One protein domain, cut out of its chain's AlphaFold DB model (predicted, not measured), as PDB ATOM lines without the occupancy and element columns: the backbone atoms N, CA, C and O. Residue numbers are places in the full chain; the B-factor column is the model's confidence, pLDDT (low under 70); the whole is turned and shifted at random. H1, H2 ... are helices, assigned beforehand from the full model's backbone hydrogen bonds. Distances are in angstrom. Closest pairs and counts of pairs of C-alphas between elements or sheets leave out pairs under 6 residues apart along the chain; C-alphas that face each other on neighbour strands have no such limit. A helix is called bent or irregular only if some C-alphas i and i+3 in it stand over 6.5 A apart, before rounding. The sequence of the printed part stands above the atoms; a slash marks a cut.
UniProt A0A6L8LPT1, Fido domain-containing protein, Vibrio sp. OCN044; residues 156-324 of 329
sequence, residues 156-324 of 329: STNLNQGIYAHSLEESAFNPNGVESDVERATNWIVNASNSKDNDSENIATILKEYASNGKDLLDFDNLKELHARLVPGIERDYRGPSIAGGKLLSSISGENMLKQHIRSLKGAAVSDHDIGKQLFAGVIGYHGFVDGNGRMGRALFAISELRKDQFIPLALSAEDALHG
ATOM      1  N   SER A 156     272.869 248.627 406.545       88.12
ATOM      2  CA  SER A 156     273.122 247.215 406.858       88.12
ATOM      3  C   SER A 156     274.365 246.998 407.728       88.12
ATOM      4  O   SER A 156     274.790 245.862 407.925       88.12
ATOM      5  N   THR A 157     274.986 248.073 408.214       91.69
ATOM      6  CA  THR A 157     276.198 248.015 409.034       91.69
ATOM      7  C   THR A 157     275.831 248.246 410.494       91.69
ATOM      8  O   THR A 157     275.077 249.160 410.804       91.69
ATOM      9  N   ASN A 158     276.392 247.458 411.414       92.19
ATOM     10  CA  ASN A 158     276.263 247.765 412.837       92.19
ATOM     11  C   ASN A 158     277.131 248.989 413.169       92.19
ATOM     12  O   ASN A 158     278.354 248.876 413.282       92.19
ATOM     13  N   LEU A 159     276.494 250.151 413.318       94.94
ATOM     14  CA  LEU A 159     277.179 251.420 413.567       94.94
ATOM     15  C   LEU A 159     277.637 251.587 415.024       94.94
ATOM     16  O   LEU A 159     278.295 252.575 415.343       94.94
ATOM     17  N   ASN A 160     277.330 250.633 415.905       92.69
ATOM     18  CA  ASN A 160     277.651 250.677 417.334       92.69
ATOM     19  C   ASN A 160     278.883 249.840 417.705       92.69
ATOM     20  O   ASN A 160     279.127 249.576 418.878       92.69
ATOM     21  N   GLN A 161     279.690 249.451 416.715       94.25
ATOM     22  CA  GLN A 161     280.942 248.723 416.919       94.25
ATOM     23  C   GLN A 161     282.052 249.179 415.962       94.25
ATOM     24  O   GLN A 161     281.798 249.807 414.930       94.25
ATOM     25  N   GLY A 162     283.293 248.803 416.287       95.81
ATOM     26  CA  GLY A 162     284.471 249.094 415.468       95.81
ATOM     27  C   GLY A 162     284.672 250.593 415.238       95.81
ATOM     28  O   GLY A 162     284.368 251.407 416.109       95.81
ATOM     29  N   ILE A 163     285.138 250.956 414.039       96.75
ATOM     30  CA  ILE A 163     285.457 252.348 413.684       96.75
ATOM     31  C   ILE A 163     284.263 253.304 413.822       96.75
ATOM     32  O   ILE A 163     284.451 254.463 414.171       96.75
ATOM     33  N   TYR A 164     283.031 252.824 413.622       96.69
ATOM     34  CA  TYR A 164     281.810 253.637 413.717       96.69
ATOM     35  C   TYR A 164     281.403 253.978 415.159       96.69
ATOM     36  O   TYR A 164     280.569 254.861 415.372       96.69
ATOM     37  N   ALA A 165     281.973 253.275 416.141       96.19
ATOM     38  CA  ALA A 165     281.764 253.517 417.566       96.19
ATOM     39  C   ALA A 165     282.941 254.236 418.234       96.19
ATOM     40  O   ALA A 165     282.894 254.468 419.439       96.19
ATOM     41  N   HIS A 166     283.992 254.585 417.485       97.25
ATOM     42  CA  HIS A 166     285.100 255.349 418.043       97.25
ATOM     43  C   HIS A 166     284.609 256.716 418.529       97.25
ATOM     44  O   HIS A 166     284.081 257.516 417.749       97.25
ATOM     45  N   SER A 167     284.824 256.986 419.813       97.25
ATOM     46  CA  SER A 167     284.486 258.250 420.454       97.25
ATOM     47  C   SER A 167     285.703 259.156 420.594       97.25
ATOM     48  O   SER A 167     286.836 258.685 420.706       97.25
ATOM     49  N   LEU A 168     285.471 260.466 420.581       97.12
ATOM     50  CA  LEU A 168     286.512 261.445 420.876       97.12
ATOM     51  C   LEU A 168     286.708 261.567 422.395       97.12
ATOM     52  O   LEU A 168     285.734 261.679 423.134       97.12
ATOM     53  N   GLU A 169     287.960 261.575 422.850       96.62
ATOM     54  CA  GLU A 169     288.308 261.804 424.260       96.62
ATOM     55  C   GLU A 169     287.843 263.188 424.737       96.62
ATOM     56  O   GLU A 169     288.013 264.180 424.025       96.62
ATOM     57  N   GLU A 170     287.309 263.277 425.960       96.44
ATOM     58  CA  GLU A 170     286.734 264.523 426.497       96.44
ATOM     59  C   GLU A 170     287.708 265.698 426.482       96.44
ATOM     60  O   GLU A 170     287.378 266.798 426.039       96.44
ATOM     61  N   SER A 171     288.954 265.460 426.886       95.44
ATOM     62  CA  SER A 171     289.987 266.497 426.928       95.44
ATOM     63  C   SER A 171     290.302 267.107 425.556       95.44
ATOM     64  O   SER A 171     290.853 268.205 425.496       95.44
ATOM     65  N   ALA A 172     289.939 266.437 424.456       95.31
ATOM     66  CA  ALA A 172     290.201 266.909 423.101       95.31
ATOM     67  C   ALA A 172     289.199 267.963 422.603       95.31
ATOM     68  O   ALA A 172     289.481 268.639 421.614       95.31
ATOM     69  N   PHE A 173     288.033 268.103 423.243       94.75
ATOM     70  CA  PHE A 173     287.021 269.085 422.835       94.75
ATOM     71  C   PHE A 173     286.372 269.837 423.998       94.75
ATOM     72  O   PHE A 173     285.834 270.915 423.776       94.75
ATOM     73  N   ASN A 174     286.448 269.325 425.226       95.19
ATOM     74  CA  ASN A 174     285.836 269.899 426.418       95.19
ATOM     75  C   ASN A 174     286.901 270.274 427.471       95.19
ATOM     76  O   ASN A 174     286.975 269.664 428.541       95.19
ATOM     77  N   PRO A 175     287.753 271.283 427.206       90.25
ATOM     78  CA  PRO A 175     288.879 271.616 428.084       90.25
ATOM     79  C   PRO A 175     288.453 272.117 429.471       90.25
ATOM     80  O   PRO A 175     289.231 272.031 430.417       90.25
ATOM     81  N   ASN A 176     287.225 272.629 429.597       92.06
ATOM     82  CA  ASN A 176     286.682 273.143 430.856       92.06
ATOM     83  C   ASN A 176     285.933 272.074 431.669       92.06
ATOM     84  O   ASN A 176     285.463 272.380 432.761       92.06
ATOM     85  N   GLY A 177     285.805 270.847 431.148       93.38
ATOM     86  CA  GLY A 177     285.165 269.735 431.850       93.38
ATOM     87  C   GLY A 177     283.688 269.968 432.170       93.38
ATOM     88  O   GLY A 177     283.235 269.570 433.238       93.38
ATOM     89  N   VAL A 178     282.938 270.634 431.282       95.19
ATOM     90  CA  VAL A 178     281.496 270.830 431.500       95.19
ATOM     91  C   VAL A 178     280.753 269.497 431.412       95.19
ATOM     92  O   VAL A 178     281.070 268.666 430.559       95.19
ATOM     93  N   GLU A 179     279.761 269.300 432.279       94.50
ATOM     94  CA  GLU A 179     279.014 268.037 432.378       94.50
ATOM     95  C   GLU A 179     277.727 268.032 431.542       94.50
ATOM     96  O   GLU A 179     277.231 266.970 431.183       94.50
ATOM     97  N   SER A 180     277.177 269.205 431.204       96.81
ATOM     98  CA  SER A 180     275.944 269.284 430.415       96.81
ATOM     99  C   SER A 180     276.163 268.741 429.003       96.81
ATOM    100  O   SER A 180     276.981 269.272 428.255       96.81
ATOM    101  N   ASP A 181     275.373 267.748 428.595       98.12
ATOM    102  CA  ASP A 181     275.461 267.162 427.252       98.12
ATOM    103  C   ASP A 181     275.259 268.183 426.128       98.12
ATOM    104  O   ASP A 181     275.905 268.093 425.087       98.12
ATOM    105  N   VAL A 182     274.412 269.195 426.342       97.88
ATOM    106  CA  VAL A 182     274.213 270.284 425.373       97.88
ATOM    107  C   VAL A 182     275.493 271.106 425.212       97.88
ATOM    108  O   VAL A 182     275.878 271.453 424.092       97.88
ATOM    109  N   GLU A 183     276.173 271.414 426.315       97.12
ATOM    110  CA  GLU A 183     277.421 272.180 426.293       97.12
ATOM    111  C   GLU A 183     278.576 271.339 425.734       97.12
ATOM    112  O   GLU A 183     279.325 271.820 424.884       97.12
ATOM    113  N   ARG A 184     278.662 270.055 426.107       98.12
ATOM    114  CA  ARG A 184     279.606 269.084 425.530       98.12
ATOM    115  C   ARG A 184     279.426 268.970 424.015       98.12
ATOM    116  O   ARG A 184     280.398 269.088 423.268       98.12
ATOM    117  N   ALA A 185     278.190 268.821 423.543       98.12
ATOM    118  CA  ALA A 185     277.874 268.782 422.119       98.12
ATOM    119  C   ALA A 185     278.250 270.078 421.395       98.12
ATOM    120  O   ALA A 185     278.821 270.035 420.305       98.12
ATOM    121  N   THR A 186     277.985 271.229 422.015       96.62
ATOM    122  CA  THR A 186     278.378 272.536 421.475       96.62
ATOM    123  C   THR A 186     279.894 272.626 421.323       96.62
ATOM    124  O   THR A 186     280.384 272.934 420.236       96.62
ATOM    125  N   ASN A 187     280.639 272.281 422.375       95.62
ATOM    126  CA  ASN A 187     282.097 272.286 422.382       95.62
ATOM    127  C   ASN A 187     282.675 271.367 421.297       95.62
ATOM    128  O   ASN A 187     283.579 271.770 420.565       95.62
ATOM    129  N   TRP A 188     282.106 270.173 421.118       97.06
ATOM    130  CA  TRP A 188     282.504 269.249 420.055       97.06
ATOM    131  C   TRP A 188     282.277 269.837 418.654       97.06
ATOM    132  O   TRP A 188     283.187 269.817 417.822       97.06
ATOM    133  N   ILE A 189     281.103 270.429 418.393       95.88
ATOM    134  CA  ILE A 189     280.798 271.067 417.100       95.88
ATOM    135  C   ILE A 189     281.735 272.245 416.832       95.88
ATOM    136  O   ILE A 189     282.228 272.380 415.708       95.88
ATOM    137  N   VAL A 190     281.968 273.095 417.836       93.12
ATOM    138  CA  VAL A 190     282.823 274.284 417.724       93.12
ATOM    139  C   VAL A 190     284.271 273.879 417.468       93.12
ATOM    140  O   VAL A 190     284.880 274.404 416.538       93.12
ATOM    141  N   ASN A 191     284.790 272.903 418.214       92.12
ATOM    142  CA  ASN A 191     286.142 272.376 418.042       92.12
ATOM    143  C   ASN A 191     286.351 271.769 416.644       92.12
ATOM    144  O   ASN A 191     287.369 272.003 415.999       92.12
ATOM    145  N   ALA A 192     285.367 271.020 416.139       89.62
ATOM    146  CA  ALA A 192     285.462 270.364 414.836       89.62
ATOM    147  C   ALA A 192     285.186 271.298 413.642       89.62
ATOM    148  O   ALA A 192     285.473 270.961 412.488       89.62
ATOM    149  N   SER A 193     284.595 272.468 413.884       81.06
ATOM    150  CA  SER A 193     284.265 273.443 412.847       81.06
ATOM    151  C   SER A 193     285.274 274.590 412.912       81.06
ATOM    152  O   SER A 193     285.018 275.578 413.572       81.06
ATOM    153  N   ASN A 194     286.414 274.514 412.223       63.16
ATOM    154  CA  ASN A 194     287.453 275.569 412.218       63.16
ATOM    155  C   ASN A 194     287.043 276.892 411.509       63.16
ATOM    156  O   ASN A 194     287.855 277.530 410.836       63.16
ATOM    157  N   SER A 195     285.781 277.319 411.609       58.78
ATOM    158  CA  SER A 195     285.317 278.599 411.074       58.78
ATOM    159  C   SER A 195     285.497 279.709 412.108       58.78
ATOM    160  O   SER A 195     285.115 279.559 413.266       58.78
ATOM    161  N   LYS A 196     286.054 280.844 411.663       53.84
ATOM    162  CA  LYS A 196     286.260 282.056 412.476       53.84
ATOM    163  C   LYS A 196     284.948 282.681 412.974       53.84
ATOM    164  O   LYS A 196     284.990 283.467 413.911       53.84
ATOM    165  N   ASP A 197     283.819 282.272 412.395       61.72
ATOM    166  CA  ASP A 197     282.473 282.778 412.678       61.72
ATOM    167  C   ASP A 197     281.594 281.723 413.384       61.72
ATOM    168  O   ASP A 197     280.383 281.640 413.164       61.72
ATOM    169  N   ASN A 198     282.193 280.831 414.179       69.38
ATOM    170  CA  ASN A 198     281.415 279.945 415.045       69.38
ATOM    171  C   ASN A 198     280.808 280.743 416.202       69.38
ATOM    172  O   ASN A 198     281.474 281.030 417.194       69.38
ATOM    173  N   ASP A 199     279.519 281.035 416.095       84.94
ATOM    174  CA  ASP A 199     278.719 281.523 417.209       84.94
ATOM    175  C   ASP A 199     278.321 280.341 418.111       84.94
ATOM    176  O   ASP A 199     277.342 279.634 417.856       84.94
ATOM    177  N   SER A 200     279.144 280.087 419.134       89.25
ATOM    178  CA  SER A 200     278.932 279.012 420.113       89.25
ATOM    179  C   SER A 200     277.594 279.159 420.847       89.25
ATOM    180  O   SER A 200     276.884 278.172 421.038       89.25
ATOM    181  N   GLU A 201     277.204 280.390 421.195       91.62
ATOM    182  CA  GLU A 201     275.949 280.672 421.902       91.62
ATOM    183  C   GLU A 201     274.734 280.344 421.026       91.62
ATOM    184  O   GLU A 201     273.784 279.695 421.479       91.62
ATOM    185  N   ASN A 202     274.779 280.723 419.745       93.12
ATOM    186  CA  ASN A 202     273.742 280.360 418.783       93.12
ATOM    187  C   ASN A 202     273.677 278.840 418.566       93.12
ATOM    188  O   ASN A 202     272.581 278.279 418.541       93.12
ATOM    189  N   ILE A 203     274.820 278.149 418.464       95.25
ATOM    190  CA  ILE A 203     274.850 276.681 418.343       95.25
ATOM    191  C   ILE A 203     274.204 276.031 419.572       95.25
ATOM    192  O   ILE A 203     273.287 275.229 419.402       95.25
ATOM    193  N   ALA A 204     274.607 276.406 420.789       96.19
ATOM    194  CA  ALA A 204     274.035 275.865 422.024       96.19
ATOM    195  C   ALA A 204     272.519 276.094 422.106       96.19
ATOM    196  O   ALA A 204     271.756 275.180 422.431       96.19
ATOM    197  N   THR A 205     272.073 277.302 421.753       97.00
ATOM    198  CA  THR A 205     270.652 277.672 421.721       97.00
ATOM    199  C   THR A 205     269.873 276.792 420.747       97.00
ATOM    200  O   THR A 205     268.831 276.241 421.104       97.00
ATOM    201  N   ILE A 206     270.394 276.608 419.531       97.56
ATOM    202  CA  ILE A 206     269.775 275.768 418.503       97.56
ATOM    203  C   ILE A 206     269.734 274.301 418.939       97.56
ATOM    204  O   ILE A 206     268.696 273.661 418.776       97.56
ATOM    205  N   LEU A 207     270.823 273.764 419.503       98.31
ATOM    206  CA  LEU A 207     270.864 272.380 419.984       98.31
ATOM    207  C   LEU A 207     269.813 272.143 421.068       98.31
ATOM    208  O   LEU A 207     269.036 271.196 420.965       98.31
ATOM    209  N   LYS A 208     269.735 273.032 422.065       97.88
ATOM    210  CA  LYS A 208     268.746 272.949 423.146       97.88
ATOM    211  C   LYS A 208     267.310 273.016 422.622       97.88
ATOM    212  O   LYS A 208     266.449 272.246 423.053       97.88
ATOM    213  N   GLU A 209     267.048 273.923 421.682       98.19
ATOM    214  CA  GLU A 209     265.732 274.056 421.057       98.19
ATOM    215  C   GLU A 209     265.360 272.793 420.274       98.19
ATOM    216  O   GLU A 209     264.307 272.208 420.511       98.19
ATOM    217  N   TYR A 210     266.217 272.327 419.365       98.31
ATOM    218  CA  TYR A 210     265.908 271.183 418.504       98.31
ATOM    219  C   TYR A 210     265.936 269.837 419.237       98.31
ATOM    220  O   TYR A 210     265.285 268.890 418.784       98.31
ATOM    221  N   ALA A 211     266.626 269.741 420.374       97.62
ATOM    222  CA  ALA A 211     266.539 268.585 421.259       97.62
ATOM    223  C   ALA A 211     265.141 268.439 421.888       97.62
ATOM    224  O   ALA A 211     264.704 267.319 422.121       97.62
ATOM    225  N   SER A 212     264.410 269.541 422.101       97.00
ATOM    226  CA  SER A 212     263.143 269.546 422.857       97.00
ATOM    227  C   SER A 212     261.893 269.924 422.048       97.00
ATOM    228  O   SER A 212     260.780 269.613 422.464       97.00
ATOM    229  N   ASN A 213     262.032 270.556 420.878       97.12
ATOM    230  CA  ASN A 213     260.901 271.100 420.112       97.12
ATOM    231  C   ASN A 213     260.098 270.070 419.293       97.12
ATOM    232  O   ASN A 213     259.125 270.441 418.638       97.12
ATOM    233  N   GLY A 214     260.516 268.801 419.271       94.94
ATOM    234  CA  GLY A 214     259.821 267.728 418.554       94.94
ATOM    235  C   GLY A 214     259.837 267.830 417.022       94.94
ATOM    236  O   GLY A 214     259.157 267.042 416.366       94.94
ATOM    237  N   LYS A 215     260.600 268.756 416.416       97.19
ATOM    238  CA  LYS A 215     260.688 268.858 414.949       97.19
ATOM    239  C   LYS A 215     261.243 267.570 414.342       97.19
ATOM    240  O   LYS A 215     262.241 267.024 414.818       97.19
ATOM    241  N   ASP A 216     260.628 267.100 413.266       95.69
ATOM    242  CA  ASP A 216     261.067 265.895 412.564       95.69
ATOM    243  C   ASP A 216     262.397 266.153 411.832       95.69
ATOM    244  O   ASP A 216     262.450 266.974 410.914       95.69
ATOM    245  N   LEU A 217     263.469 265.453 412.234       96.19
ATOM    246  CA  LEU A 217     264.785 265.529 411.577       96.19
ATOM    247  C   LEU A 217     264.816 264.775 410.243       96.19
ATOM    248  O   LEU A 217     265.757 264.920 409.464       96.19
ATOM    249  N   LEU A 218     263.786 263.978 409.968       95.88
ATOM    250  CA  LEU A 218     263.577 263.309 408.698       95.88
ATOM    251  C   LEU A 218     262.637 264.113 407.774       95.88
ATOM    252  O   LEU A 218     262.095 263.592 406.795       95.88
ATOM    253  N   ASP A 219     262.435 265.401 408.049       96.06
ATOM    254  CA  ASP A 219     261.806 266.355 407.140       96.06
ATOM    255  C   ASP A 219     262.852 267.323 406.576       96.06
ATOM    256  O   ASP A 219     263.523 268.052 407.307       96.06
ATOM    257  N   PHE A 220     262.982 267.344 405.250       95.81
ATOM    258  CA  PHE A 220     263.972 268.179 404.585       95.81
ATOM    259  C   PHE A 220     263.719 269.679 404.775       95.81
ATOM    260  O   PHE A 220     264.682 270.441 404.837       95.81
ATOM    261  N   ASP A 221     262.466 270.120 404.891       96.75
ATOM    262  CA  ASP A 221     262.181 271.542 405.092       96.75
ATOM    263  C   ASP A 221     262.591 271.992 406.504       96.75
ATOM    264  O   ASP A 221     263.200 273.057 406.649       96.75
ATOM    265  N   ASN A 222     262.417 271.131 407.514       97.69
ATOM    266  CA  ASN A 222     262.978 271.356 408.852       97.69
ATOM    267  C   ASN A 222     264.512 271.415 408.816       97.69
ATOM    268  O   ASN A 222     265.112 272.266 409.472       97.69
ATOM    269  N   LEU A 223     265.163 270.557 408.018       97.62
ATOM    270  CA  LEU A 223     266.619 270.608 407.860       97.62
ATOM    271  C   LEU A 223     267.091 271.905 407.200       97.62
ATOM    272  O   LEU A 223     268.124 272.443 407.595       97.62
ATOM    273  N   LYS A 224     266.355 272.435 406.219       96.12
ATOM    274  CA  LYS A 224     266.673 273.731 405.601       96.12
ATOM    275  C   LYS A 224     266.523 274.888 406.580       96.12
ATOM    276  O   LYS A 224     267.334 275.810 406.539       96.12
ATOM    277  N   GLU A 225     265.496 274.857 407.427       96.69
ATOM    278  CA  GLU A 225     265.302 275.864 408.471       96.69
ATOM    279  C   GLU A 225     266.454 275.831 409.483       96.69
ATOM    280  O   GLU A 225     267.074 276.860 409.755       96.69
ATOM    281  N   LEU A 226     266.788 274.639 409.982       97.44
ATOM    282  CA  LEU A 226     267.904 274.432 410.900       97.44
ATOM    283  C   LEU A 226     269.235 274.884 410.280       97.44
ATOM    284  O   LEU A 226     269.985 275.634 410.906       97.44
ATOM    285  N   HIS A 227     269.508 274.497 409.030       95.69
ATOM    286  CA  HIS A 227     270.716 274.897 408.302       95.69
ATOM    287  C   HIS A 227     270.832 276.416 408.161       95.69
ATOM    288  O   HIS A 227     271.890 276.973 408.444       95.69
ATOM    289  N   ALA A 228     269.739 277.099 407.805       94.00
ATOM    290  CA  ALA A 228     269.726 278.552 407.652       94.00
ATOM    291  C   ALA A 228     270.051 279.298 408.958       94.00
ATOM    292  O   ALA A 228     270.629 280.383 408.912       94.00
ATOM    293  N   ARG A 229     269.698 278.720 410.112       94.31
ATOM    294  CA  ARG A 229     270.004 279.271 411.442       94.31
ATOM    295  C   ARG A 229     271.416 278.927 411.920       94.31
ATOM    296  O   ARG A 229     272.048 279.742 412.586       94.31
ATOM    297  N   LEU A 230     271.913 277.735 411.583       91.69
ATOM    298  CA  LEU A 230     273.260 277.283 411.943       91.69
ATOM    299  C   LEU A 230     274.355 277.929 411.097       91.69
ATOM    300  O   LEU A 230     275.489 278.056 411.561       91.69
ATOM    301  N   VAL A 231     274.052 278.279 409.848       89.06
ATOM    302  CA  VAL A 231     275.030 278.792 408.887       89.06
ATOM    303  C   VAL A 231     274.456 280.033 408.190       89.06
ATOM    304  O   VAL A 231     274.057 279.979 407.022       89.06
ATOM    305  N   PRO A 232     274.336 281.154 408.927       85.44
ATOM    306  CA  PRO A 232     273.750 282.374 408.392       85.44
ATOM    307  C   PRO A 232     274.633 282.978 407.293       85.44
ATOM    308  O   PRO A 232     275.851 282.823 407.292       85.44
ATOM    309  N   GLY A 233     274.011 283.702 406.359       80.25
ATOM    310  CA  GLY A 233     274.736 284.499 405.364       80.25
ATOM    311  C   GLY A 233     275.369 283.723 404.202       80.25
ATOM    312  O   GLY A 233     276.150 284.309 403.462       80.25
ATOM    313  N   ILE A 234     275.033 282.442 404.002       78.44
ATOM    314  CA  ILE A 234     275.542 281.676 402.852       78.44
ATOM    315  C   ILE A 234     275.022 282.253 401.527       78.44
ATOM    316  O   ILE A 234     273.810 282.304 401.287       78.44
ATOM    317  N   GLU A 235     275.949 282.555 400.616       74.12
ATOM    318  CA  GLU A 235     275.657 282.697 399.191       74.12
ATOM    319  C   GLU A 235     275.305 281.323 398.604       74.12
ATOM    320  O   GLU A 235     276.103 280.386 398.605       74.12
ATOM    321  N   ARG A 236     274.069 281.172 398.119       76.44
ATOM    322  CA  ARG A 236     273.551 279.903 397.577       76.44
ATOM    323  C   ARG A 236     273.926 279.712 396.112       76.44
ATOM    324  O   ARG A 236     273.088 279.325 395.296       76.44
ATOM    325  N   ASP A 237     275.173 280.006 395.786       83.25
ATOM    326  CA  ASP A 237     275.658 279.888 394.425       83.25
ATOM    327  C   ASP A 237     275.703 278.424 393.994       83.25
ATOM    328  O   ASP A 237     276.027 277.506 394.754       83.25
ATOM    329  N   TYR A 238     275.344 278.202 392.733       84.88
ATOM    330  CA  TYR A 238     275.363 276.875 392.149       84.88
ATOM    331  C   TYR A 238     276.800 276.340 392.105       84.88
ATOM    332  O   TYR A 238     277.655 276.844 391.376       84.88
ATOM    333  N   ARG A 239     277.036 275.251 392.838       89.00
ATOM    334  CA  ARG A 239     278.233 274.416 392.699       89.00
ATOM    335  C   ARG A 239     277.964 273.325 391.665       89.00
ATOM    336  O   ARG A 239     277.062 272.515 391.881       89.00
ATOM    337  N   GLY A 240     278.738 273.301 390.579       86.38
ATOM    338  CA  GLY A 240     278.666 272.256 389.553       86.38
ATOM    339  C   GLY A 240     279.415 270.965 389.914       86.38
ATOM    340  O   GLY A 240     280.043 270.903 390.973       86.38
ATOM    341  N   PRO A 241     279.359 269.940 389.043       85.19
ATOM    342  CA  PRO A 241     280.088 268.686 389.221       85.19
ATOM    343  C   PRO A 241     281.593 268.907 389.410       85.19
ATOM    344  O   PRO A 241     282.206 269.737 388.731       85.19
ATOM    345  N   SER A 242     282.211 268.140 390.309       82.31
ATOM    346  CA  SER A 242     283.653 268.222 390.556       82.31
ATOM    347  C   SER A 242     284.465 267.606 389.412       82.31
ATOM    348  O   SER A 242     284.593 266.391 389.299       82.31
ATOM    349  N   ILE A 243     285.075 268.464 388.592       77.44
ATOM    350  CA  ILE A 243     285.924 268.086 387.446       77.44
ATOM    351  C   ILE A 243     287.401 267.851 387.803       77.44
ATOM    352  O   ILE A 243     288.143 267.282 387.009       77.44
ATOM    353  N   ALA A 244     287.841 268.285 388.988       70.12
ATOM    354  CA  ALA A 244     289.245 268.259 389.412       70.12
ATOM    355  C   ALA A 244     289.644 266.963 390.150       70.12
ATOM    356  O   ALA A 244     290.605 266.954 390.913       70.12
ATOM    357  N   GLY A 245     288.898 265.872 389.947       61.91
ATOM    358  CA  GLY A 245     289.176 264.567 390.563       61.91
ATOM    359  C   GLY A 245     288.553 264.344 391.947       61.91
ATOM    360  O   GLY A 245     288.726 263.270 392.513       61.91
ATOM    361  N   GLY A 246     287.802 265.309 392.486       69.00
ATOM    362  CA  GLY A 246     287.017 265.119 393.710       69.00
ATOM    363  C   GLY A 246     285.689 264.393 393.458       69.00
ATOM    364  O   GLY A 246     285.103 264.537 392.386       69.00
ATOM    365  N   LYS A 247     285.186 263.679 394.473       79.44
ATOM    366  CA  LYS A 247     283.885 262.973 394.467       79.44
ATOM    367  C   LYS A 247     282.693 263.881 394.833       79.44
ATOM    368  O   LYS A 247     281.598 263.397 395.099       79.44
ATOM    369  N   LEU A 248     282.906 265.198 394.896       85.44
ATOM    370  CA  LEU A 248     281.880 266.146 395.321       85.44
ATOM    371  C   LEU A 248     280.754 266.239 394.293       85.44
ATOM    372  O   LEU A 248     280.993 266.507 393.111       85.44
ATOM    373  N   LEU A 249     279.530 266.073 394.786       92.88
ATOM    374  CA  LEU A 249     278.310 266.281 394.022       92.88
ATOM    375  C   LEU A 249     278.083 267.770 393.753       92.88
ATOM    376  O   LEU A 249     278.404 268.639 394.585       92.88
ATOM    377  N   SER A 250     277.455 268.061 392.613       94.69
ATOM    378  CA  SER A 250     276.845 269.369 392.402       94.69
ATOM    379  C   SER A 250     275.843 269.666 393.521       94.69
ATOM    380  O   SER A 250     275.253 268.765 394.118       94.69
ATOM    381  N   SER A 251     275.641 270.949 393.804       94.00
ATOM    382  CA  SER A 251     274.668 271.413 394.804       94.00
ATOM    383  C   SER A 251     273.260 270.835 394.581       94.00
ATOM    384  O   SER A 251     272.618 270.405 395.535       94.00
ATOM    385  N   ILE A 252     272.817 270.732 393.321       96.19
ATOM    386  CA  ILE A 252     271.503 270.182 392.955       96.19
ATOM    387  C   ILE A 252     271.436 268.676 393.224       96.19
ATOM    388  O   ILE A 252     270.473 268.204 393.835       96.19
ATOM    389  N   SER A 253     272.435 267.905 392.785       97.12
ATOM    390  CA  SER A 253     272.450 266.460 393.042       97.12
ATOM    391  C   SER A 253     272.558 266.165 394.529       97.12
ATOM    392  O   SER A 253     271.802 265.338 395.025       97.12
ATOM    393  N   GLY A 254     273.444 266.859 395.249       96.75
ATOM    394  CA  GLY A 254     273.628 266.672 396.686       96.75
ATOM    395  C   GLY A 254     272.334 266.887 397.468       96.75
ATOM    396  O   GLY A 254     271.933 266.017 398.244       96.75
ATOM    397  N   GLU A 255     271.623 267.990 397.209       97.06
ATOM    398  CA  GLU A 255     270.325 268.279 397.835       97.06
ATOM    399  C   GLU A 255     269.294 267.173 397.549       97.06
ATOM    400  O   GLU A 255     268.606 266.697 398.456       97.06
ATOM    401  N   ASN A 256     269.174 266.737 396.292       97.62
ATOM    402  CA  ASN A 256     268.197 265.711 395.923       97.62
ATOM    403  C   ASN A 256     268.553 264.324 396.484       97.62
ATOM    404  O   ASN A 256     267.654 263.594 396.911       97.62
ATOM    405  N   MET A 257     269.841 263.984 396.552       97.44
ATOM    406  CA  MET A 257     270.325 262.756 397.182       97.44
ATOM    407  C   MET A 257     270.046 262.751 398.685       97.44
ATOM    408  O   MET A 257     269.526 261.761 399.202       97.44
ATOM    409  N   LEU A 258     270.280 263.870 399.379       97.50
ATOM    410  CA  LEU A 258     269.937 264.009 400.795       97.50
ATOM    411  C   LEU A 258     268.420 263.882 401.026       97.50
ATOM    412  O   LEU A 258     267.995 263.135 401.907       97.50
ATOM    413  N   LYS A 259     267.583 264.529 400.199       96.25
ATOM    414  CA  LYS A 259     266.116 264.363 400.254       96.25
ATOM    415  C   LYS A 259     265.693 262.905 400.095       96.25
ATOM    416  O   LYS A 259     264.796 262.445 400.799       96.25
ATOM    417  N   GLN A 260     266.292 262.183 399.148       94.62
ATOM    418  CA  GLN A 260     265.988 260.770 398.935       94.62
ATOM    419  C   GLN A 260     266.437 259.919 400.126       94.62
ATOM    420  O   GLN A 260     265.671 259.067 400.574       94.62
ATOM    421  N   HIS A 261     267.636 260.171 400.654       95.50
ATOM    422  CA  HIS A 261     268.177 259.484 401.828       95.50
ATOM    423  C   HIS A 261     267.243 259.613 403.026       95.50
ATOM    424  O   HIS A 261     266.785 258.612 403.564       95.50
ATOM    425  N   ILE A 262     266.847 260.838 403.358       94.69
ATOM    426  CA  ILE A 262     265.920 261.124 404.456       94.69
ATOM    427  C   ILE A 262     264.589 260.377 404.296       94.69
ATOM    428  O   ILE A 262     264.100 259.761 405.243       94.69
ATOM    429  N   ARG A 263     264.015 260.364 403.086       92.06
ATOM    430  CA  ARG A 263     262.794 259.589 402.805       92.06
ATOM    431  C   ARG A 263     263.007 258.089 402.983       92.06
ATOM    432  O   ARG A 263     262.101 257.410 403.450       92.06
ATOM    433  N   SER A 264     264.180 257.574 402.612       91.31
ATOM    434  CA  SER A 264     264.500 256.158 402.798       91.31
ATOM    435  C   SER A 264     264.621 255.784 404.275       91.31
ATOM    436  O   SER A 264     264.151 254.718 404.650       91.31
ATOM    437  N   LEU A 265     265.135 256.688 405.118       91.19
ATOM    438  CA  LEU A 265     265.184 256.491 406.569       91.19
ATOM    439  C   LEU A 265     263.777 256.448 407.181       91.19
ATOM    440  O   LEU A 265     263.517 255.582 408.004       91.19
ATOM    441  N   LYS A 266     262.840 257.299 406.725       85.19
ATOM    442  CA  LYS A 266     261.428 257.259 407.173       85.19
ATOM    443  C   LYS A 266     260.739 255.924 406.897       85.19
ATOM    444  O   LYS A 266     259.838 255.539 407.631       85.19
ATOM    445  N   GLY A 267     261.105 255.268 405.796       75.38
ATOM    446  CA  GLY A 267     260.510 254.000 405.374       75.38
ATOM    447  C   GLY A 267     261.255 252.757 405.862       75.38
ATOM    448  O   GLY A 267     260.779 251.650 405.622       75.38
ATOM    449  N   ALA A 268     262.419 252.915 406.493       73.25
ATOM    450  CA  ALA A 268     263.273 251.815 406.916       73.25
ATOM    451  C   ALA A 268     263.200 251.607 408.434       73.25
ATOM    452  O   ALA A 268     263.045 252.554 409.198       73.25
ATOM    453  N   ALA A 269     263.384 250.362 408.878       69.06
ATOM    454  CA  ALA A 269     263.566 250.029 410.290       69.06
ATOM    455  C   ALA A 269     265.004 250.358 410.738       69.06
ATOM    456  O   ALA A 269     265.779 249.470 411.086       69.06
ATOM    457  N   VAL A 270     265.391 251.632 410.653       74.12
ATOM    458  CA  VAL A 270     266.649 252.111 411.237       74.12
ATOM    459  C   VAL A 270     266.411 252.317 412.726       74.12
ATOM    460  O   VAL A 270     265.448 252.976 413.106       74.12
ATOM    461  N   SER A 271     267.275 251.743 413.563       76.88
ATOM    462  CA  SER A 271     267.218 251.959 415.010       76.88
ATOM    463  C   SER A 271     267.328 253.450 415.322       76.88
ATOM    464  O   SER A 271     268.188 254.131 414.758       76.88
ATOM    465  N   ASP A 272     266.532 253.950 416.269       74.75
ATOM    466  CA  ASP A 272     266.628 255.335 416.752       74.75
ATOM    467  C   ASP A 272     268.059 255.681 417.204       74.75
ATOM    468  O   ASP A 272     268.518 256.819 417.056       74.75
ATOM    469  N   HIS A 273     268.815 254.679 417.675       73.94
ATOM    470  CA  HIS A 273     270.226 254.824 418.033       73.94
ATOM    471  C   HIS A 273     271.119 255.237 416.851       73.94
ATOM    472  O   HIS A 273     272.056 256.006 417.046       73.94
ATOM    473  N   ASP A 274     270.781 254.830 415.628       89.62
ATOM    474  CA  ASP A 274     271.616 255.007 414.439       89.62
ATOM    475  C   ASP A 274     271.182 256.190 413.557       89.62
ATOM    476  O   ASP A 274     271.955 256.628 412.698       89.62
ATOM    477  N   ILE A 275     269.989 256.762 413.782       93.06
ATOM    478  CA  ILE A 275     269.454 257.889 412.991       93.06
ATOM    479  C   ILE A 275     270.437 259.065 412.946       93.06
ATOM    480  O   ILE A 275     270.690 259.611 411.871       93.06
ATOM    481  N   GLY A 276     271.047 259.426 414.080       96.56
ATOM    482  CA  GLY A 276     272.017 260.524 414.145       96.56
ATOM    483  C   GLY A 276     273.230 260.300 413.239       96.56
ATOM    484  O   GLY A 276     273.631 261.200 412.500       96.56
ATOM    485  N   LYS A 277     273.779 259.078 413.232       97.75
ATOM    486  CA  LYS A 277     274.917 258.692 412.379       97.75
ATOM    487  C   LYS A 277     274.522 258.640 410.900       97.75
ATOM    488  O   LYS A 277     275.287 259.082 410.045       97.75
ATOM    489  N   GLN A 278     273.311 258.174 410.592       97.19
ATOM    490  CA  GLN A 278     272.767 258.152 409.229       97.19
ATOM    491  C   GLN A 278     272.530 259.558 408.666       97.19
ATOM    492  O   GLN A 278     272.815 259.814 407.493       97.19
ATOM    493  N   LEU A 279     272.025 260.481 409.488       97.69
ATOM    494  CA  LEU A 279     271.852 261.884 409.116       97.69
ATOM    495  C   LEU A 279     273.200 262.578 408.911       97.69
ATOM    496  O   LEU A 279     273.381 263.256 407.899       97.69
ATOM    497  N   PHE A 280     274.160 262.354 409.812       98.25
ATOM    498  CA  PHE A 280     275.534 262.838 409.669       98.25
ATOM    499  C   PHE A 280     276.157 262.382 408.340       98.25
ATOM    500  O   PHE A 280     276.601 263.214 407.541       98.25
ATOM    501  N   ALA A 281     276.123 261.072 408.071       97.50
ATOM    502  CA  ALA A 281     276.662 260.477 406.853       97.50
ATOM    503  C   ALA A 281     275.988 261.037 405.593       97.50
ATOM    504  O   ALA A 281     276.668 261.404 404.637       97.50
ATOM    505  N   GLY A 282     274.657 261.149 405.605       97.31
ATOM    506  CA  GLY A 282     273.882 261.663 404.480       97.31
ATOM    507  C   GLY A 282     274.188 263.125 404.162       97.31
ATOM    508  O   GLY A 282     274.426 263.463 403.004       97.31
ATOM    509  N   VAL A 283     274.204 264.001 405.171       97.56
ATOM    510  CA  VAL A 283     274.438 265.439 404.959       97.56
ATOM    511  C   VAL A 283     275.833 265.699 404.404       97.56
ATOM    512  O   VAL A 283     275.972 266.418 403.412       97.56
ATOM    513  N   ILE A 284     276.858 265.105 405.015       96.06
ATOM    514  CA  ILE A 284     278.251 265.352 404.633       96.06
ATOM    515  C   ILE A 284     278.619 264.559 403.380       96.06
ATOM    516  O   ILE A 284     279.152 265.127 402.432       96.06
ATOM    517  N   GLY A 285     278.292 263.270 403.319       95.69
ATOM    518  CA  GLY A 285     278.692 262.405 402.211       95.69
ATOM    519  C   GLY A 285     277.994 262.732 400.885       95.69
ATOM    520  O   GLY A 285     278.614 262.612 399.824       95.69
ATOM    521  N   TYR A 286     276.750 263.232 400.915       96.44
ATOM    522  CA  TYR A 286     276.090 263.760 399.711       96.44
ATOM    523  C   TYR A 286     276.329 265.254 399.473       96.44
ATOM    524  O   TYR A 286     275.976 265.746 398.406       96.44
ATOM    525  N   HIS A 287     276.922 265.994 400.416       94.44
ATOM    526  CA  HIS A 287     277.008 267.460 400.345       94.44
ATOM    527  C   HIS A 287     275.648 268.105 400.050       94.44
ATOM    528  O   HIS A 287     275.485 268.841 399.069       94.44
ATOM    529  N   GLY A 288     274.664 267.787 400.895       93.69
ATOM    530  CA  GLY A 288     273.265 268.171 400.704       93.69
ATOM    531  C   GLY A 288     272.991 269.676 400.723       93.69
ATOM    532  O   GLY A 288     271.947 270.109 400.240       93.69
ATOM    533  N   PHE A 289     273.929 270.466 401.242       92.88
ATOM    534  CA  PHE A 289     273.897 271.924 401.244       92.88
ATOM    535  C   PHE A 289     275.086 272.505 400.461       92.88
ATOM    536  O   PHE A 289     276.128 271.863 400.267       92.88
ATOM    537  N   VAL A 290     274.943 273.750 399.997       89.50
ATOM    538  CA  VAL A 290     276.010 274.465 399.268       89.50
ATOM    539  C   VAL A 290     277.248 274.645 400.148       89.50
ATOM    540  O   VAL A 290     278.359 274.402 399.683       89.50
ATOM    541  N   ASP A 291     277.039 274.972 401.421       88.38
ATOM    542  CA  ASP A 291     278.083 275.129 402.430       88.38
ATOM    543  C   ASP A 291     277.573 274.686 403.814       88.38
ATOM    544  O   ASP A 291     276.375 274.463 404.007       88.38
ATOM    545  N   GLY A 292     278.475 274.520 404.781       90.88
ATOM    546  CA  GLY A 292     278.134 274.223 406.170       90.88
ATOM    547  C   GLY A 292     277.697 272.781 406.434       90.88
ATOM    548  O   GLY A 292     277.149 272.497 407.499       90.88
ATOM    549  N   ASN A 293     277.956 271.854 405.504       93.56
ATOM    550  CA  ASN A 293     277.590 270.438 405.646       93.56
ATOM    551  C   ASN A 293     278.190 269.802 406.909       93.56
ATOM    552  O   ASN A 293     277.494 269.067 407.600       93.56
ATOM    553  N   GLY A 294     279.445 270.122 407.252       94.19
ATOM    554  CA  GLY A 294     280.084 269.622 408.474       94.19
ATOM    555  C   GLY A 294     279.359 270.074 409.745       94.19
ATOM    556  O   GLY A 294     279.022 269.250 410.590       94.19
ATOM    557  N   ARG A 295     279.043 271.374 409.853       94.44
ATOM    558  CA  ARG A 295     278.302 271.931 410.998       94.44
ATOM    559  C   ARG A 295     276.895 271.336 411.087       94.44
ATOM    560  O   ARG A 295     276.470 270.932 412.161       94.44
ATOM    561  N   MET A 296     276.204 271.229 409.953       96.69
ATOM    562  CA  MET A 296     274.856 270.667 409.879       96.69
ATOM    563  C   MET A 296     274.819 269.172 410.226       96.69
ATOM    564  O   MET A 296     273.972 268.746 411.007       96.69
ATOM    565  N   GLY A 297     275.744 268.374 409.687       97.81
ATOM    566  CA  GLY A 297     275.838 266.943 409.975       97.81
ATOM    567  C   GLY A 297     276.115 266.681 411.453       97.81
ATOM    568  O   GLY A 297     275.422 265.875 412.074       97.81
ATOM    569  N   ARG A 298     277.066 267.415 412.047       98.12
ATOM    570  CA  ARG A 298     277.363 267.321 413.483       98.12
ATOM    571  C   ARG A 298     276.203 267.788 414.356       98.12
ATOM    572  O   ARG A 298     275.892 267.123 415.337       98.12
ATOM    573  N   ALA A 299     275.520 268.869 413.981       98.00
ATOM    574  CA  ALA A 299     274.341 269.329 414.709       98.00
ATOM    575  C   ALA A 299     273.219 268.284 414.700       98.00
ATOM    576  O   ALA A 299     272.634 268.017 415.742       98.00
ATOM    577  N   LEU A 300     272.944 267.639 413.562       98.38
ATOM    578  CA  LEU A 300     271.927 266.584 413.490       98.38
ATOM    579  C   LEU A 300     272.291 265.345 414.301       98.38
ATOM    580  O   LEU A 300     271.415 264.770 414.951       98.38
ATOM    581  N   PHE A 301     273.567 264.954 414.287       98.44
ATOM    582  CA  PHE A 301     274.070 263.901 415.161       98.44
ATOM    583  C   PHE A 301     273.839 264.264 416.633       98.44
ATOM    584  O   PHE A 301     273.175 263.517 417.345       98.44
ATOM    585  N   ALA A 302     274.295 265.447 417.052       98.38
ATOM    586  CA  ALA A 302     274.144 265.931 418.419       98.38
ATOM    587  C   ALA A 302     272.675 266.011 418.852       98.38
ATOM    588  O   ALA A 302     272.330 265.483 419.897       98.38
ATOM    589  N   ILE A 303     271.786 266.599 418.044       98.56
ATOM    590  CA  ILE A 303     270.349 266.674 418.359       98.56
ATOM    591  C   ILE A 303     269.755 265.268 418.527       98.56
ATOM    592  O   ILE A 303     268.934 265.054 419.416       98.56
ATOM    593  N   SER A 304     270.159 264.310 417.690       97.44
ATOM    594  CA  SER A 304     269.666 262.930 417.780       97.44
ATOM    595  C   SER A 304     270.130 262.225 419.054       97.44
ATOM    596  O   SER A 304     269.374 261.431 419.601       97.44
ATOM    597  N   GLU A 305     271.346 262.504 419.525       97.50
ATOM    598  CA  GLU A 305     271.848 261.992 420.804       97.50
ATOM    599  C   GLU A 305     271.166 262.681 421.990       97.50
ATOM    600  O   GLU A 305     270.653 262.003 422.875       97.50
ATOM    601  N   LEU A 306     271.043 264.010 421.957       97.75
ATOM    602  CA  LEU A 306     270.411 264.796 423.021       97.75
ATOM    603  C   LEU A 306     268.938 264.430 423.234       97.75
ATOM    604  O   LEU A 306     268.456 264.465 424.359       97.75
ATOM    605  N   ARG A 307     268.219 264.031 422.178       97.00
ATOM    606  CA  ARG A 307     266.844 263.498 422.281       97.00
ATOM    607  C   ARG A 307     266.745 262.169 423.038       97.00
ATOM    608  O   ARG A 307     265.636 261.728 423.320       97.00
ATOM    609  N   LYS A 308     267.879 261.528 423.321       94.75
ATOM    610  CA  LYS A 308     268.007 260.290 424.098       94.75
ATOM    611  C   LYS A 308     268.662 260.546 425.460       94.75
ATOM    612  O   LYS A 308     269.141 259.596 426.071       94.75
ATOM    613  N   ASP A 309     268.738 261.808 425.886       94.88
ATOM    614  CA  ASP A 309     269.367 262.226 427.141       94.88
ATOM    615  C   ASP A 309     270.825 261.742 427.277       94.88
ATOM    616  O   ASP A 309     271.262 261.328 428.350       94.88
ATOM    617  N   GLN A 310     271.569 261.762 426.165       95.44
ATOM    618  CA  GLN A 310     272.994 261.434 426.137       95.44
ATOM    619  C   GLN A 310     273.753 262.282 425.108       95.44
ATOM    620  O   GLN A 310     273.178 262.819 424.158       95.44
ATOM    621  N   PHE A 311     275.080 262.320 425.219       97.50
ATOM    622  CA  PHE A 311     275.948 262.749 424.125       97.50
ATOM    623  C   PHE A 311     277.273 261.979 424.118       97.50
ATOM    624  O   PHE A 311     278.061 262.061 425.063       97.50
ATOM    625  N   ILE A 312     277.536 261.250 423.028       97.00
ATOM    626  CA  ILE A 312     278.801 260.544 422.791       97.00
ATOM    627  C   ILE A 312     279.452 261.140 421.530       97.00
ATOM    628  O   ILE A 312     278.952 260.916 420.428       97.00
ATOM    629  N   PRO A 313     280.544 261.910 421.654       97.69
ATOM    630  CA  PRO A 313     281.166 262.603 420.526       97.69
ATOM    631  C   PRO A 313     281.822 261.608 419.566       97.69
ATOM    632  O   PRO A 313     282.561 260.723 419.995       97.69
ATOM    633  N   LEU A 314     281.618 261.774 418.257       98.12
ATOM    634  CA  LEU A 314     282.310 260.951 417.261       98.12
ATOM    635  C   LEU A 314     283.790 261.343 417.186       98.12
ATOM    636  O   LEU A 314     284.130 262.527 417.105       98.12
ATOM    637  N   ALA A 315     284.673 260.343 417.160       97.12
ATOM    638  CA  ALA A 315     286.059 260.547 416.756       97.12
ATOM    639  C   ALA A 315     286.141 260.871 415.256       97.12
ATOM    640  O   ALA A 315     285.302 260.425 414.472       97.12
ATOM    641  N   LEU A 316     287.222 261.533 414.829       95.31
ATOM    642  CA  LEU A 316     287.465 261.826 413.409       95.31
ATOM    643  C   LEU A 316     287.418 260.562 412.532       95.31
ATOM    644  O   LEU A 316     286.831 260.574 411.459       95.31
ATOM    645  N   SER A 317     287.959 259.443 413.025       96.31
ATOM    646  CA  SER A 317     287.907 258.161 412.306       96.31
ATOM    647  C   SER A 317     286.479 257.637 412.091       96.31
ATOM    648  O   SER A 317     286.194 257.065 411.039       96.31
ATOM    649  N   ALA A 318     285.573 257.860 413.049       97.69
ATOM    650  CA  ALA A 318     284.165 257.504 412.913       97.69
ATOM    651  C   ALA A 318     283.460 258.442 411.927       97.69
ATOM    652  O   ALA A 318     282.709 257.974 411.073       97.69
ATOM    653  N   GLU A 319     283.734 259.748 412.004       97.38
ATOM    654  CA  GLU A 319     283.225 260.723 411.037       97.38
ATOM    655  C   GLU A 319     283.625 260.344 409.601       97.38
ATOM    656  O   GLU A 319     282.752 260.196 408.740       97.38
ATOM    657  N   ASP A 320     284.917 260.089 409.373       95.88
ATOM    658  CA  ASP A 320     285.481 259.701 408.078       95.88
ATOM    659  C   ASP A 320     284.830 258.436 407.515       95.88
ATOM    660  O   ASP A 320     284.463 258.381 406.333       95.88
ATOM    661  N   ALA A 321     284.659 257.424 408.369       96.62
ATOM    662  CA  ALA A 321     284.017 256.171 408.006       96.62
ATOM    663  C   ALA A 321     282.530 256.362 407.670       96.62
ATOM    664  O   ALA A 321     282.018 255.712 406.759       96.62
ATOM    665  N   LEU A 322     281.831 257.268 408.358       97.25
ATOM    666  CA  LEU A 322     280.420 257.551 408.103       97.25
ATOM    667  C   LEU A 322     280.222 258.302 406.784       97.25
ATOM    668  O   LEU A 322     279.442 257.860 405.946       97.25
ATOM    669  N   HIS A 323     280.922 259.413 406.547       94.75
ATOM    670  CA  HIS A 323     280.660 260.220 405.349       94.75
ATOM    671  C   HIS A 323     281.386 259.728 404.085       94.75
ATOM    672  O   HIS A 323     280.991 260.104 402.982       94.75
ATOM    673  N   GLY A 324     282.435 258.904 404.207       92.38
ATOM    674  CA  GLY A 324     283.043 258.190 403.073       92.38
ATOM    675  C   GLY A 324     283.741 259.076 402.037       92.38
ATOM    676  O   GLY A 324     283.864 258.700 400.874       92.38
TER     677      GLY A 324
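AT A GLANCE: This is residues 156 to 324 of the 329 residues of the protein "Fido domain-containing protein" of Vibrio sp. OCN044 (UniProt A0A6L8LPT1). Four helices, H2, H7, H6 and H5, stand side by side in a row that makes a slab, each running opposite to its neighbour; the H3-H4 hairpin covers one side of the slab around H7, and H8 crosses H6 on the other side, with short H1 packed on H8. H7 is the core helix, and two long links without named elements loop away towards opposite ends of the longest axis. The printed part has 169 residues with eight named helices, H1 to H8 in chain order, and no named strand; its class is all helix. It is compact, with a radius of gyration of the C-alphas of 15.3 A, and spans 44 by 37 by 33 A.

HOW THE PARTS SIT: H1, residues 162 to 165, comes first and is apart from H2, residues 181 to 192. H2 touches H3, residues 200 to 212, at a steep tilt of 47 degrees; their closest C-alphas, of Thr 186 and Ala 204, are 5.5 A apart. H3, with residues 202 to 206 alone, touches H4, residues 220 to 230, as a helical hairpin; the closest C-alphas are those of Ile 203 and Leu 230, 6.6 A. H5, residues 251 to 267, and H6, residues 272 to 286, form a hairpin at 17 degrees, a shallow tilt, with the C-alphas of Gly 254 and Tyr 286 closest at 4.9 A. H6 is irregular: C-alphas 273 and 276 are 7.1 A apart. H7, residues 293 to 306, is the hub, touching H2, H3, H4 and H6. It forms a hairpin with H6 at a shallow tilt of 3 degrees, the closest C-alphas being Gly 276 and Phe 301, 4.1 A. It runs opposite ways to H2 at a shallow tilt of 18 degrees, closest at Ala 185 and Ala 302, 6.0 A between C-alphas. H8, residues 316 to 323, is about perpendicular to H6, 78 degrees, and touches it closest at the C-alphas of Ala 281 and His 323, 4.3 A. H8 also touches H1, closest at the C-alphas of Tyr 164 and Ala 318, 4.6 A. Every O i to N i+4 pair is within hydrogen-bond range in H2, H4, H5, H7 and H8, against 8 of 9 in H3 and 9 of 11 in H6; H1 is too short for such a pair.

IN THESE COORDINATES: H1 begins at C-alpha 162, (284.471, 249.094, 415.468). From first to last C-alpha H3 measures 18.6 A, H5 24.8 A, H6 21.2 A and H7 19.6 A. H8 ends at C-alpha 323, (280.660, 260.220, 405.349).

THE WHOLE: The C-alphas farthest apart, of Glu 179 and Ile 243, are 45.5 A from each other. The printed part has no cut; the links H1 to H2 and H4 to H5 are long. Mean pLDDT of the printed part is 91.8; residues 194 to 198, 245 to 246 and 269 are under 70.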